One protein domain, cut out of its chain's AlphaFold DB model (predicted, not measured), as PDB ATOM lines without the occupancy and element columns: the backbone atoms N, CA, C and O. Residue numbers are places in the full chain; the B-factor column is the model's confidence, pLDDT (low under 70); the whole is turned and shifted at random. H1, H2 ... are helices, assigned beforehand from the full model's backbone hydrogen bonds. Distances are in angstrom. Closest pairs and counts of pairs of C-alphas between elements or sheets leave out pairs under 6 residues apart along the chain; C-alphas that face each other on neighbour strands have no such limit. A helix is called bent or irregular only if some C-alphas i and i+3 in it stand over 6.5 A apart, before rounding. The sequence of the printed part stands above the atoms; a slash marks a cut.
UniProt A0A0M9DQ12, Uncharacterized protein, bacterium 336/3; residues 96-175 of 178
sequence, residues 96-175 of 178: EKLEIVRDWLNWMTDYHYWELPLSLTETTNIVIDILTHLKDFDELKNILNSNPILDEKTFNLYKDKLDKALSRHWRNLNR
ATOM      1  N   GLU A  96     -14.743 -47.384  28.841       91.44
ATOM      2  CA  GLU A  96     -13.657 -48.247  28.359       91.44
ATOM      3  C   GLU A  96     -13.569 -48.266  26.825       91.44
ATOM      4  O   GLU A  96     -12.506 -48.031  26.257       91.44
ATOM      5  N   LYS A  97     -14.697 -48.449  26.124       91.44
ATOM      6  CA  LYS A  97     -14.693 -48.405  24.655       91.44
ATOM      7  C   LYS A  97     -14.314 -47.023  24.121       91.44
ATOM      8  O   LYS A  97     -13.584 -46.939  23.140       91.44
ATOM      9  N   LEU A  98     -14.769 -45.939  24.754       91.56
ATOM     10  CA  LEU A  98     -14.380 -44.581  24.356       91.56
ATOM     11  C   LEU A  98     -12.878 -44.318  24.545       91.56
ATOM     12  O   LEU A  98     -12.290 -43.631  23.711       91.56
ATOM     13  N   GLU A  99     -12.257 -44.849  25.603       90.94
ATOM     14  CA  GLU A  99     -10.799 -44.790  25.805       90.94
ATOM     15  C   GLU A  99     -10.066 -45.524  24.682       90.94
ATOM     16  O   GLU A  99      -9.189 -44.941  24.052       90.94
ATOM     17  N   ILE A 100     -10.505 -46.738  24.340       90.94
ATOM     18  CA  ILE A 100      -9.917 -47.526  23.248       90.94
ATOM     19  C   ILE A 100      -9.985 -46.776  21.911       90.94
ATOM     20  O   ILE A 100      -9.002 -46.739  21.169       90.94
ATOM     21  N   VAL A 101     -11.121 -46.146  21.590       90.88
ATOM     22  CA  VAL A 101     -11.249 -45.371  20.343       90.88
ATOM     23  C   VAL A 101     -10.396 -44.096  20.378       90.88
ATOM     24  O   VAL A 101      -9.843 -43.708  19.348       90.88
ATOM     25  N   ARG A 102     -10.238 -43.449  21.539       90.31
ATOM     26  CA  ARG A 102      -9.326 -42.302  21.693       90.31
ATOM     27  C   ARG A 102      -7.867 -42.700  21.509       90.31
ATOM     28  O   ARG A 102      -7.148 -42.011  20.792       90.31
ATOM     29  N   ASP A 103      -7.445 -43.808  22.103       88.50
ATOM     30  CA  ASP A 103      -6.090 -44.329  21.930       88.50
ATOM     31  C   ASP A 103      -5.833 -44.689  20.469       88.50
ATOM     32  O   ASP A 103      -4.801 -44.315  19.916       88.50
ATOM     33  N   TRP A 104      -6.812 -45.306  19.802       87.69
ATOM     34  CA  TRP A 104      -6.758 -45.544  18.363       87.69
ATOM     35  C   TRP A 104      -6.601 -44.242  17.560       87.69
ATOM     36  O   TRP A 104      -5.745 -44.163  16.680       87.69
ATOM     37  N   LEU A 105      -7.364 -43.191  17.885       88.56
ATOM     38  CA  LEU A 105      -7.265 -41.881  17.228       88.56
ATOM     39  C   LEU A 105      -5.875 -41.241  17.416       88.56
ATOM     40  O   LEU A 105      -5.308 -40.686  16.467       88.56
ATOM     41  N   ASN A 106      -5.326 -41.332  18.631       85.81
ATOM     42  CA  ASN A 106      -3.989 -40.844  18.961       85.81
ATOM     43  C   ASN A 106      -2.925 -41.644  18.208       85.81
ATOM     44  O   ASN A 106      -2.045 -41.056  17.591       85.81
ATOM     45  N   TRP A 107      -3.048 -42.973  18.154       83.38
ATOM     46  CA  TRP A 107      -2.120 -43.817  17.406       83.38
ATOM     47  C   TRP A 107      -2.097 -43.482  15.915       83.38
ATOM     48  O   TRP A 107      -1.021 -43.331  15.336       83.38
ATOM     49  N   MET A 108      -3.272 -43.315  15.304       81.56
ATOM     50  CA  MET A 108      -3.392 -42.914  13.900       81.56
ATOM     51  C   MET A 108      -2.794 -41.524  13.638       81.56
ATOM     52  O   MET A 108      -2.241 -41.287  12.566       81.56
ATOM     53  N   THR A 109      -2.873 -40.618  14.617       82.12
ATOM     54  CA  THR A 109      -2.319 -39.259  14.523       82.12
ATOM     55  C   THR A 109      -0.801 -39.226  14.701       82.12
ATOM     56  O   THR A 109      -0.108 -38.629  13.880       82.12
ATOM     57  N   ASP A 110      -0.291 -39.832  15.772       79.00
ATOM     58  CA  ASP A 110       1.071 -39.602  16.267       79.00
ATOM     59  C   ASP A 110       2.120 -40.460  15.557       79.00
ATOM     60  O   ASP A 110       3.294 -40.098  15.505       79.00
ATOM     61  N   TYR A 111       1.705 -41.601  15.006       68.94
ATOM     62  CA  TYR A 111       2.622 -42.597  14.451       68.94
ATOM     63  C   TYR A 111       2.424 -42.853  12.956       68.94
ATOM     64  O   TYR A 111       3.049 -43.760  12.410       68.94
ATOM     65  N   HIS A 112       1.576 -42.066  12.289       65.31
ATOM     66  CA  HIS A 112       1.363 -42.145  10.841       65.31
ATOM     67  C   HIS A 112       0.980 -43.560  10.347       65.31
ATOM     68  O   HIS A 112       1.341 -43.986   9.253       65.31
ATOM     69  N   TYR A 113       0.226 -44.305  11.165       64.56
ATOM     70  CA  TYR A 113      -0.107 -45.721  10.948       64.56
ATOM     71  C   TYR A 113      -1.096 -46.002   9.802       64.56
ATOM     72  O   TYR A 113      -1.494 -47.149   9.610       64.56
ATOM     73  N   TRP A 114      -1.452 -45.005   8.991       65.00
ATOM     74  CA  TRP A 114      -2.265 -45.174   7.776       65.00
ATOM     75  C   TRP A 114      -1.619 -46.078   6.710       65.00
ATOM     76  O   TRP A 114      -2.268 -46.420   5.728       65.00
ATOM     77  N   GLU A 115      -0.352 -46.470   6.878       56.19
ATOM     78  CA  GLU A 115       0.355 -47.414   5.999       56.19
ATOM     79  C   GLU A 115       0.290 -48.875   6.474       56.19
ATOM     80  O   GLU A 115       0.683 -49.781   5.734       56.19
ATOM     81  N   LEU A 116      -0.196 -49.134   7.693       57.38
ATOM     82  CA  LEU A 116      -0.355 -50.499   8.184       57.38
ATOM     83  C   LEU A 116      -1.746 -51.041   7.858       57.38
ATOM     84  O   LEU A 116      -2.733 -50.307   7.938       57.38
ATOM     85  N   PRO A 117      -1.855 -52.348   7.560       55.78
ATOM     86  CA  PRO A 117      -3.139 -53.003   7.572       55.78
ATOM     87  C   PRO A 117      -3.783 -52.787   8.947       55.78
ATOM     88  O   PRO A 117      -3.287 -53.291   9.955       55.78
ATOM     89  N   LEU A 118      -4.927 -52.115   8.983       60.78
ATOM     90  CA  LEU A 118      -5.966 -52.269   9.992       60.78
ATOM     91  C   LEU A 118      -6.529 -53.697   9.887       60.78
ATOM     92  O   LEU A 118      -7.726 -53.900   9.709       60.78
ATOM     93  N   SER A 119      -5.667 -54.718   9.915       55.44
ATOM     94  CA  SER A 119      -6.084 -56.110   9.990       55.44
ATOM     95  C   SER A 119      -6.923 -56.226  11.248       55.44
ATOM     96  O   SER A 119      -6.334 -56.086  12.312       55.44
ATOM     97  N   LEU A 120      -8.244 -56.389  11.100       56.75
ATOM     98  CA  LEU A 120      -9.294 -56.449  12.130       56.75
ATOM     99  C   LEU A 120      -8.754 -56.722  13.541       56.75
ATOM    100  O   LEU A 120      -8.837 -57.842  14.050       56.75
ATOM    101  N   THR A 121      -8.156 -55.707  14.163       71.56
ATOM    102  CA  THR A 121      -7.704 -55.818  15.537       71.56
ATOM    103  C   THR A 121      -8.946 -55.689  16.393       71.56
ATOM    104  O   THR A 121      -9.954 -55.103  15.987       71.56
ATOM    105  N   GLU A 122      -8.884 -56.229  17.600       78.44
ATOM    106  CA  GLU A 122      -9.929 -56.009  18.594       78.44
ATOM    107  C   GLU A 122     -10.244 -54.509  18.745       78.44
ATOM    108  O   GLU A 122     -11.408 -54.119  18.763       78.44
ATOM    109  N   THR A 123      -9.214 -53.656  18.678       82.56
ATOM    110  CA  THR A 123      -9.338 -52.195  18.623       82.56
ATOM    111  C   THR A 123     -10.171 -51.709  17.433       82.56
ATOM    112  O   THR A 123     -11.126 -50.969  17.641       82.56
ATOM    113  N   THR A 124      -9.871 -52.122  16.195       83.50
ATOM    114  CA  THR A 124     -10.639 -51.686  15.010       83.50
ATOM    115  C   THR A 124     -12.097 -52.142  15.078       83.50
ATOM    116  O   THR A 124     -12.990 -51.384  14.704       83.50
ATOM    117  N   ASN A 125     -12.368 -53.339  15.608       86.69
ATOM    118  CA  ASN A 125     -13.740 -53.813  15.810       86.69
ATOM    119  C   ASN A 125     -14.499 -52.943  16.820       86.69
ATOM    120  O   ASN A 125     -15.653 -52.604  16.579       86.69
ATOM    121  N   ILE A 126     -13.847 -52.531  17.912       89.44
ATOM    122  CA  ILE A 126     -14.431 -51.609  18.897       89.44
ATOM    123  C   ILE A 126     -14.679 -50.228  18.279       89.44
ATOM    124  O   ILE A 126     -15.720 -49.624  18.531       89.44
ATOM    125  N   VAL A 127     -13.771 -49.738  17.427       89.88
ATOM    126  CA  VAL A 127     -13.983 -48.494  16.671       89.88
ATOM    127  C   VAL A 127     -15.232 -48.619  15.799       89.88
ATOM    128  O   VAL A 127     -16.130 -47.792  15.918       89.88
ATOM    129  N   ILE A 128     -15.339 -49.669  14.978       89.69
ATOM    130  CA  ILE A 128     -16.501 -49.919  14.105       89.69
ATOM    131  C   ILE A 128     -17.807 -50.023  14.910       89.69
ATOM    132  O   ILE A 128     -18.829 -49.464  14.499       89.69
ATOM    133  N   ASP A 129     -17.777 -50.708  16.052       90.50
ATOM    134  CA  ASP A 129     -18.914 -50.840  16.966       90.50
ATOM    135  C   ASP A 129     -19.387 -49.465  17.456       90.50
ATOM    136  O   ASP A 129     -20.542 -49.097  17.252       90.50
ATOM    137  N   ILE A 130     -18.476 -48.629  17.966       91.19
ATOM    138  CA  ILE A 130     -18.806 -47.259  18.382       91.19
ATOM    139  C   ILE A 130     -19.344 -46.427  17.213       91.19
ATOM    140  O   ILE A 130     -20.373 -45.768  17.366       91.19
ATOM    141  N   LEU A 131     -18.717 -46.487  16.031       90.56
ATOM    142  CA  LEU A 131     -19.180 -45.748  14.849       90.56
ATOM    143  C   LEU A 131     -20.602 -46.138  14.419       90.56
ATOM    144  O   LEU A 131     -21.284 -45.332  13.795       90.56
ATOM    145  N   THR A 132     -21.078 -47.337  14.765       89.44
ATOM    146  CA  THR A 132     -22.457 -47.770  14.478       89.44
ATOM    147  C   THR A 132     -23.494 -46.957  15.255       89.44
ATOM    148  O   THR A 132     -24.628 -46.806  14.803       89.44
ATOM    149  N   HIS A 133     -23.101 -46.393  16.396       87.62
ATOM    150  CA  HIS A 133     -23.962 -45.566  17.236       87.62
ATOM    151  C   HIS A 133     -23.790 -44.061  16.987       87.62
ATOM    152  O   HIS A 133     -24.608 -43.265  17.448       87.62
ATOM    153  N   LEU A 134     -22.753 -43.654  16.251       86.06
ATOM    154  CA  LEU A 134     -22.506 -42.254  15.924       86.06
ATOM    155  C   LEU A 134     -23.145 -41.902  14.579       86.06
ATOM    156  O   LEU A 134     -22.728 -42.389  13.525       86.06
ATOM    157  N   LYS A 135     -24.130 -40.999  14.608       76.00
ATOM    158  CA  LYS A 135     -24.665 -40.387  13.383       76.00
ATOM    159  C   LYS A 135     -23.512 -39.709  12.622       76.00
ATOM    160  O   LYS A 135     -22.615 -39.149  13.244       76.00
ATOM    161  N   ASP A 136     -23.539 -39.795  11.292       84.25
ATOM    162  CA  ASP A 136     -22.562 -39.211  10.349       84.25
ATOM    163  C   ASP A 136     -21.245 -39.980  10.118       84.25
ATOM    164  O   ASP A 136     -20.390 -39.503   9.369       84.25
ATOM    165  N   PHE A 137     -21.074 -41.183  10.683       89.88
ATOM    166  CA  PHE A 137     -19.859 -41.997  10.484       89.88
ATOM    167  C   PHE A 137     -20.064 -43.267   9.647       89.88
ATOM    168  O   PHE A 137     -19.175 -44.117   9.591       89.88
ATOM    169  N   ASP A 138     -21.197 -43.399   8.948       88.62
ATOM    170  CA  ASP A 138     -21.496 -44.577   8.120       88.62
ATOM    171  C   ASP A 138     -20.448 -44.827   7.031       88.62
ATOM    172  O   ASP A 138     -20.065 -45.971   6.791       88.62
ATOM    173  N   GLU A 139     -19.948 -43.768   6.395       89.06
ATOM    174  CA  GLU A 139     -18.911 -43.887   5.370       89.06
ATOM    175  C   GLU A 139     -17.597 -44.408   5.967       89.06
ATOM    176  O   GLU A 139     -17.063 -45.407   5.484       89.06
ATOM    177  N   LEU A 140     -17.117 -43.808   7.064       88.81
ATOM    178  CA  LEU A 140     -15.908 -44.265   7.756       88.81
ATOM    179  C   LEU A 140     -16.054 -45.716   8.237       88.81
ATOM    180  O   LEU A 140     -15.155 -46.529   8.035       88.81
ATOM    181  N   LYS A 141     -17.211 -46.067   8.807       89.69
ATOM    182  CA  LYS A 141     -17.554 -47.433   9.216       89.69
ATOM    183  C   LYS A 141     -17.470 -48.412   8.043       89.69
ATOM    184  O   LYS A 141     -16.917 -49.501   8.187       89.69
ATOM    185  N   ASN A 142     -18.000 -48.045   6.878       88.25
ATOM    186  CA  ASN A 142     -17.955 -48.893   5.686       88.25
ATOM    187  C   ASN A 142     -16.526 -49.058   5.158       88.25
ATOM    188  O   ASN A 142     -16.157 -50.162   4.755       88.25
ATOM    189  N   ILE A 143     -15.716 -47.997   5.200       86.50
ATOM    190  CA  ILE A 143     -14.300 -48.040   4.817       86.50
ATOM    191  C   ILE A 143     -13.537 -48.996   5.732       86.50
ATOM    192  O   ILE A 143     -12.872 -49.895   5.226       86.50
ATOM    193  N   LEU A 144     -13.693 -48.867   7.051       85.56
ATOM    194  CA  LEU A 144     -13.040 -49.744   8.029       85.56
ATOM    195  C   LEU A 144     -13.485 -51.214   7.910       85.56
ATOM    196  O   LEU A 144     -12.684 -52.111   8.143       85.56
ATOM    197  N   ASN A 145     -14.739 -51.471   7.518       84.81
ATOM    198  CA  ASN A 145     -15.238 -52.830   7.272       84.81
ATOM    199  C   ASN A 145     -14.736 -53.439   5.951       84.81
ATOM    200  O   ASN A 145     -14.592 -54.655   5.854       84.81
ATOM    201  N   SER A 146     -14.530 -52.615   4.919       80.69
ATOM    202  CA  SER A 146     -14.277 -53.091   3.547       80.69
ATOM    203  C   SER A 146     -12.800 -53.079   3.163       80.69
ATOM    204  O   SER A 146     -12.387 -53.866   2.313       80.69
ATOM    205  N   ASN A 147     -12.008 -52.184   3.756       70.50
ATOM    206  CA  ASN A 147     -10.610 -51.976   3.411       70.50
ATOM    207  C   ASN A 147      -9.701 -52.259   4.608       70.50
ATOM    208  O   ASN A 147      -9.931 -51.738   5.697       70.50
ATOM    209  N   PRO A 148      -8.590 -52.980   4.398       64.12
ATOM    210  CA  PRO A 148      -7.584 -53.148   5.431       64.12
ATOM    211  C   PRO A 148      -6.747 -51.881   5.643       64.12
ATOM    212  O   PRO A 148      -5.888 -51.907   6.501       64.12
ATOM    213  N   ILE A 149      -6.912 -50.796   4.878       71.94
ATOM    214  CA  ILE A 149      -6.061 -49.598   4.976       71.94
ATOM    215  C   ILE A 149      -6.944 -48.348   4.942       71.94
ATOM    216  O   ILE A 149      -7.764 -48.194   4.036       71.94
ATOM    217  N   LEU A 150      -6.760 -47.464   5.924       81.00
ATOM    218  CA  LEU A 150      -7.365 -46.134   5.972       81.00
ATOM    219  C   LEU A 150      -6.287 -45.107   5.623       81.00
ATOM    220  O   LEU A 150      -5.359 -44.920   6.405       81.00
ATOM    221  N   ASP A 151      -6.403 -44.448   4.471       83.62
ATOM    222  CA  ASP A 151      -5.429 -43.442   4.053       83.62
ATOM    223  C   ASP A 151      -5.523 -42.148   4.885       83.62
ATOM    224  O   ASP A 151      -6.574 -41.806   5.436       83.62
ATOM    225  N   GLU A 152      -4.416 -41.404   4.946       84.69
ATOM    226  CA  GLU A 152      -4.293 -40.167   5.726       84.69
ATOM    227  C   GLU A 152      -5.362 -39.125   5.369       84.69
ATOM    228  O   GLU A 152      -5.927 -38.472   6.249       84.69
ATOM    229  N   LYS A 153      -5.657 -38.950   4.075       86.69
ATOM    230  CA  LYS A 153      -6.603 -37.931   3.612       86.69
ATOM    231  C   LYS A 153      -8.009 -38.255   4.106       86.69
ATOM    232  O   LYS A 153      -8.706 -37.361   4.587       86.69
ATOM    233  N   THR A 154      -8.405 -39.518   4.006       86.38
ATOM    234  CA  THR A 154      -9.679 -40.005   4.526       86.38
ATOM    235  C   THR A 154      -9.718 -39.883   6.049       86.38
ATOM    236  O   THR A 154     -10.669 -39.314   6.575       86.38
ATOM    237  N   PHE A 155      -8.681 -40.321   6.772       87.00
ATOM    238  CA  PHE A 155      -8.623 -40.187   8.235       87.00
ATOM    239  C   PHE A 155      -8.790 -38.730   8.694       87.00
ATOM    240  O   PHE A 155      -9.635 -38.433   9.539       87.00
ATOM    241  N   ASN A 156      -8.054 -37.801   8.079       87.94
ATOM    242  CA  ASN A 156      -8.104 -36.379   8.416       87.94
ATOM    243  C   ASN A 156      -9.468 -35.730   8.131       87.94
ATOM    244  O   ASN A 156      -9.810 -34.739   8.773       87.94
ATOM    245  N   LEU A 157     -10.280 -36.291   7.227       89.19
ATOM    246  CA  LEU A 157     -11.646 -35.815   6.984       89.19
ATOM    247  C   LEU A 157     -12.571 -36.052   8.191       89.19
ATOM    248  O   LEU A 157     -13.494 -35.269   8.435       89.19
ATOM    249  N   TYR A 158     -12.324 -37.127   8.945       89.31
ATOM    250  CA  TYR A 158     -13.178 -37.564  10.052       89.31
ATOM    251  C   TYR A 158     -12.586 -37.297  11.432       89.31
ATOM    252  O   TYR A 158     -13.358 -37.179  12.381       89.31
ATOM    253  N   LYS A 159     -11.261 -37.176  11.559       89.38
ATOM    254  CA  LYS A 159     -10.546 -37.062  12.838       89.38
ATOM    255  C   LYS A 159     -11.182 -36.059  13.805       89.38
ATOM    256  O   LYS A 159     -11.583 -36.443  14.898       89.38
ATOM    257  N   ASP A 160     -11.325 -34.799  13.393       88.19
ATOM    258  CA  ASP A 160     -11.837 -33.738  14.273       88.19
ATOM    259  C   ASP A 160     -13.312 -33.943  14.636       88.19
ATOM    260  O   ASP A 160     -13.754 -33.583  15.730       88.19
ATOM    261  N   LYS A 161     -14.098 -34.513  13.715       88.12
ATOM    262  CA  LYS A 161     -15.501 -34.849  13.977       88.12
ATOM    263  C   LYS A 161     -15.594 -35.992  14.983       88.12
ATOM    264  O   LYS A 161     -16.409 -35.919  15.901       88.12
ATOM    265  N   LEU A 162     -14.761 -37.021  14.819       89.25
ATOM    266  CA  LEU A 162     -14.729 -38.191  15.686       89.25
ATOM    267  C   LEU A 162     -14.274 -37.806  17.094       89.25
ATOM    268  O   LEU A 162     -14.962 -38.130  18.053       89.25
ATOM    269  N   ASP A 163     -13.197 -37.031  17.226       89.69
ATOM    270  CA  ASP A 163     -12.713 -36.555  18.527       89.69
ATOM    271  C   ASP A 163     -13.778 -35.750  19.290       89.69
ATOM    272  O   ASP A 163     -14.037 -35.982  20.478       89.69
ATOM    273  N   LYS A 164     -14.481 -34.852  18.586       87.12
ATOM    274  CA  LYS A 164     -15.612 -34.108  19.154       87.12
ATOM    275  C   LYS A 164     -16.743 -35.033  19.586       87.12
ATOM    276  O   LYS A 164     -17.265 -34.852  20.684       87.12
ATOM    277  N   ALA A 165     -17.116 -36.015  18.766       87.44
ATOM    278  CA  ALA A 165     -18.155 -36.981  19.113       87.44
ATOM    279  C   ALA A 165     -17.774 -37.776  20.373       87.44
ATOM    280  O   ALA A 165     -18.531 -37.786  21.343       87.44
ATOM    281  N   LEU A 166     -16.564 -38.345  20.421       89.31
ATOM    282  CA  LEU A 166     -16.060 -39.091  21.580       89.31
ATOM    283  C   LEU A 166     -16.051 -38.232  22.844       89.31
ATOM    284  O   LEU A 166     -16.510 -38.665  23.899       89.31
ATOM    285  N   SER A 167     -15.580 -36.989  22.741       87.38
ATOM    286  CA  SER A 167     -15.555 -36.054  23.867       87.38
ATOM    287  C   SER A 167     -16.951 -35.667  24.348       87.38
ATOM    288  O   SER A 167     -17.165 -35.530  25.554       87.38
ATOM    289  N   ARG A 168     -17.928 -35.552  23.443       83.81
ATOM    290  CA  ARG A 168     -19.335 -35.321  23.799       83.81
ATOM    291  C   ARG A 168     -19.934 -36.517  24.540       83.81
ATOM    292  O   ARG A 168     -20.443 -36.326  25.641       83.81
ATOM    293  N   HIS A 169     -19.790 -37.732  24.007       87.44
ATOM    294  CA  HIS A 169     -20.242 -38.955  24.684       87.44
ATOM    295  C   HIS A 169     -19.569 -39.126  26.050       87.44
ATOM    296  O   HIS A 169     -20.243 -39.394  27.040       87.44
ATOM    297  N   TRP A 170     -18.263 -38.864  26.143       88.44
ATOM    298  CA  TRP A 170     -17.532 -38.894  27.408       88.44
ATOM    299  C   TRP A 170     -18.126 -37.941  28.448       88.44
ATOM    300  O   TRP A 170     -18.329 -38.333  29.594       88.44
ATOM    301  N   ARG A 171     -18.420 -36.687  28.077       86.06
ATOM    302  CA  ARG A 171     -19.046 -35.718  28.996       86.06
ATOM    303  C   ARG A 171     -20.416 -36.201  29.467       86.06
ATOM    304  O   ARG A 171     -20.667 -36.156  30.665       86.06
ATOM    305  N   ASN A 172     -21.261 -36.696  28.565       83.50
ATOM    306  CA  ASN A 172     -22.611 -37.143  28.916       83.50
ATOM    307  C   ASN A 172     -22.624 -38.455  29.725       83.50
ATOM    308  O   ASN A 172     -23.512 -38.633  30.542       83.50
ATOM    309  N   LEU A 173     -21.610 -39.320  29.602       83.75
ATOM    310  CA  LEU A 173     -21.411 -40.471  30.502       83.75
ATOM    311  C   LEU A 173     -20.893 -40.094  31.905       83.75
ATOM    312  O   LEU A 173     -20.867 -40.943  32.793       83.75
ATOM    313  N   ASN A 174     -20.383 -38.872  32.081       77.06
ATOM    314  CA  ASN A 174     -19.910 -38.338  33.367       77.06
ATOM    315  C   ASN A 174     -20.871 -37.304  33.971       77.06
ATOM    316  O   ASN A 174     -20.678 -36.889  35.109       77.06
ATOM    317  N   ARG A 175     -21.885 -36.870  33.215       71.75
ATOM    318  CA  ARG A 175     -23.100 -36.289  33.773       71.75
ATOM    319  C   ARG A 175     -23.873 -37.469  34.336       71.75
ATOM    320  O   ARG A 175     -24.606 -38.119  33.600       71.75
TER     321      ARG A 175
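AT A GLANCE: This is residues 96 to 175 of the 178 residues of an uncharacterized protein of bacterium 336/3 (UniProt A0A0M9DQ12). Two pairs of helices make this model: H1 and the long, kinked H4 run opposite ways at a shallow tilt, and H2 and H3 form a helical hairpin set crosswise to H1, which H2 crosses. H4 runs along the longest axis, and the long link between H1 and H2 loops round one end of the body. The printed part has 80 residues with four named helices, in the order H1, H2, H3, H4, and no named strand; its class is all helix. The whole is compact, with a radius of gyration of the C-alphas of 11.9 A, and elongated in outline, spanning 38 by 24 by 23 A.

HOW THE PARTS SIT: H1, residues 96 to 110, touches H2, residues 122 to 133; their closest C-alphas are those of Val 101 and Val 127, 5.5 A apart. The lines of H1 and H2 are only just about perpendicular, at 70.1 degrees. H2 touches H3, residues 138 to 146, with the C-alphas of Ile 128 and Lys 141 closest at 5.6 A. These two helices form a hairpin, at a shallow tilt of 30 degrees, opposite ways. H4, residues 152 to 174, touches H1, with the C-alphas of Leu 98 and Leu 166 closest at 6.4 A. H1 and H4 run opposite ways at a shallow tilt of 31 degrees. H3 and H4 are close but not clearly touching; their closest C-alphas, those of Leu 140 and Tyr 158, are 7.6 A apart. H1 and H3 are apart, and so are H2 and H4. The helix packing is only just mostly aligned, with 2 of 3 touching pairs at a shallow tilt. In H1 and H3 every O i to N i+4 pair is within hydrogen-bond range; in H2 7 of 8 are, and in H4 16 of 19.

IN THESE COORDINATES: H1 begins at C-alpha 96, (-13.657, -48.247, 28.359), and measures 20.9 A from first to last C-alpha. H2 measures 17.5 A and begins at C-alpha 122, (-9.929, -56.009, 18.594). H3 is the shortest, at 12.1 A. H4 measures 31.8 A and ends at C-alpha 174, (-19.910, -38.338, 33.367). H4 has a kink of 39 degrees near residue 159 and is irregular, with C-alphas 157 and 160 standing 7.6 A apart.

THE WHOLE: The two C-alphas farthest apart are those of Glu 115 and Arg 175, at 38.0 A. The printed part has no cut. The link from H1 to H2, 11 residues, is long, while those from H2 to H3 and from H3 to H4 are tight. The mean pLDDT of the printed part is 82.5; residues 111 to 120 and residue 148 are under 70.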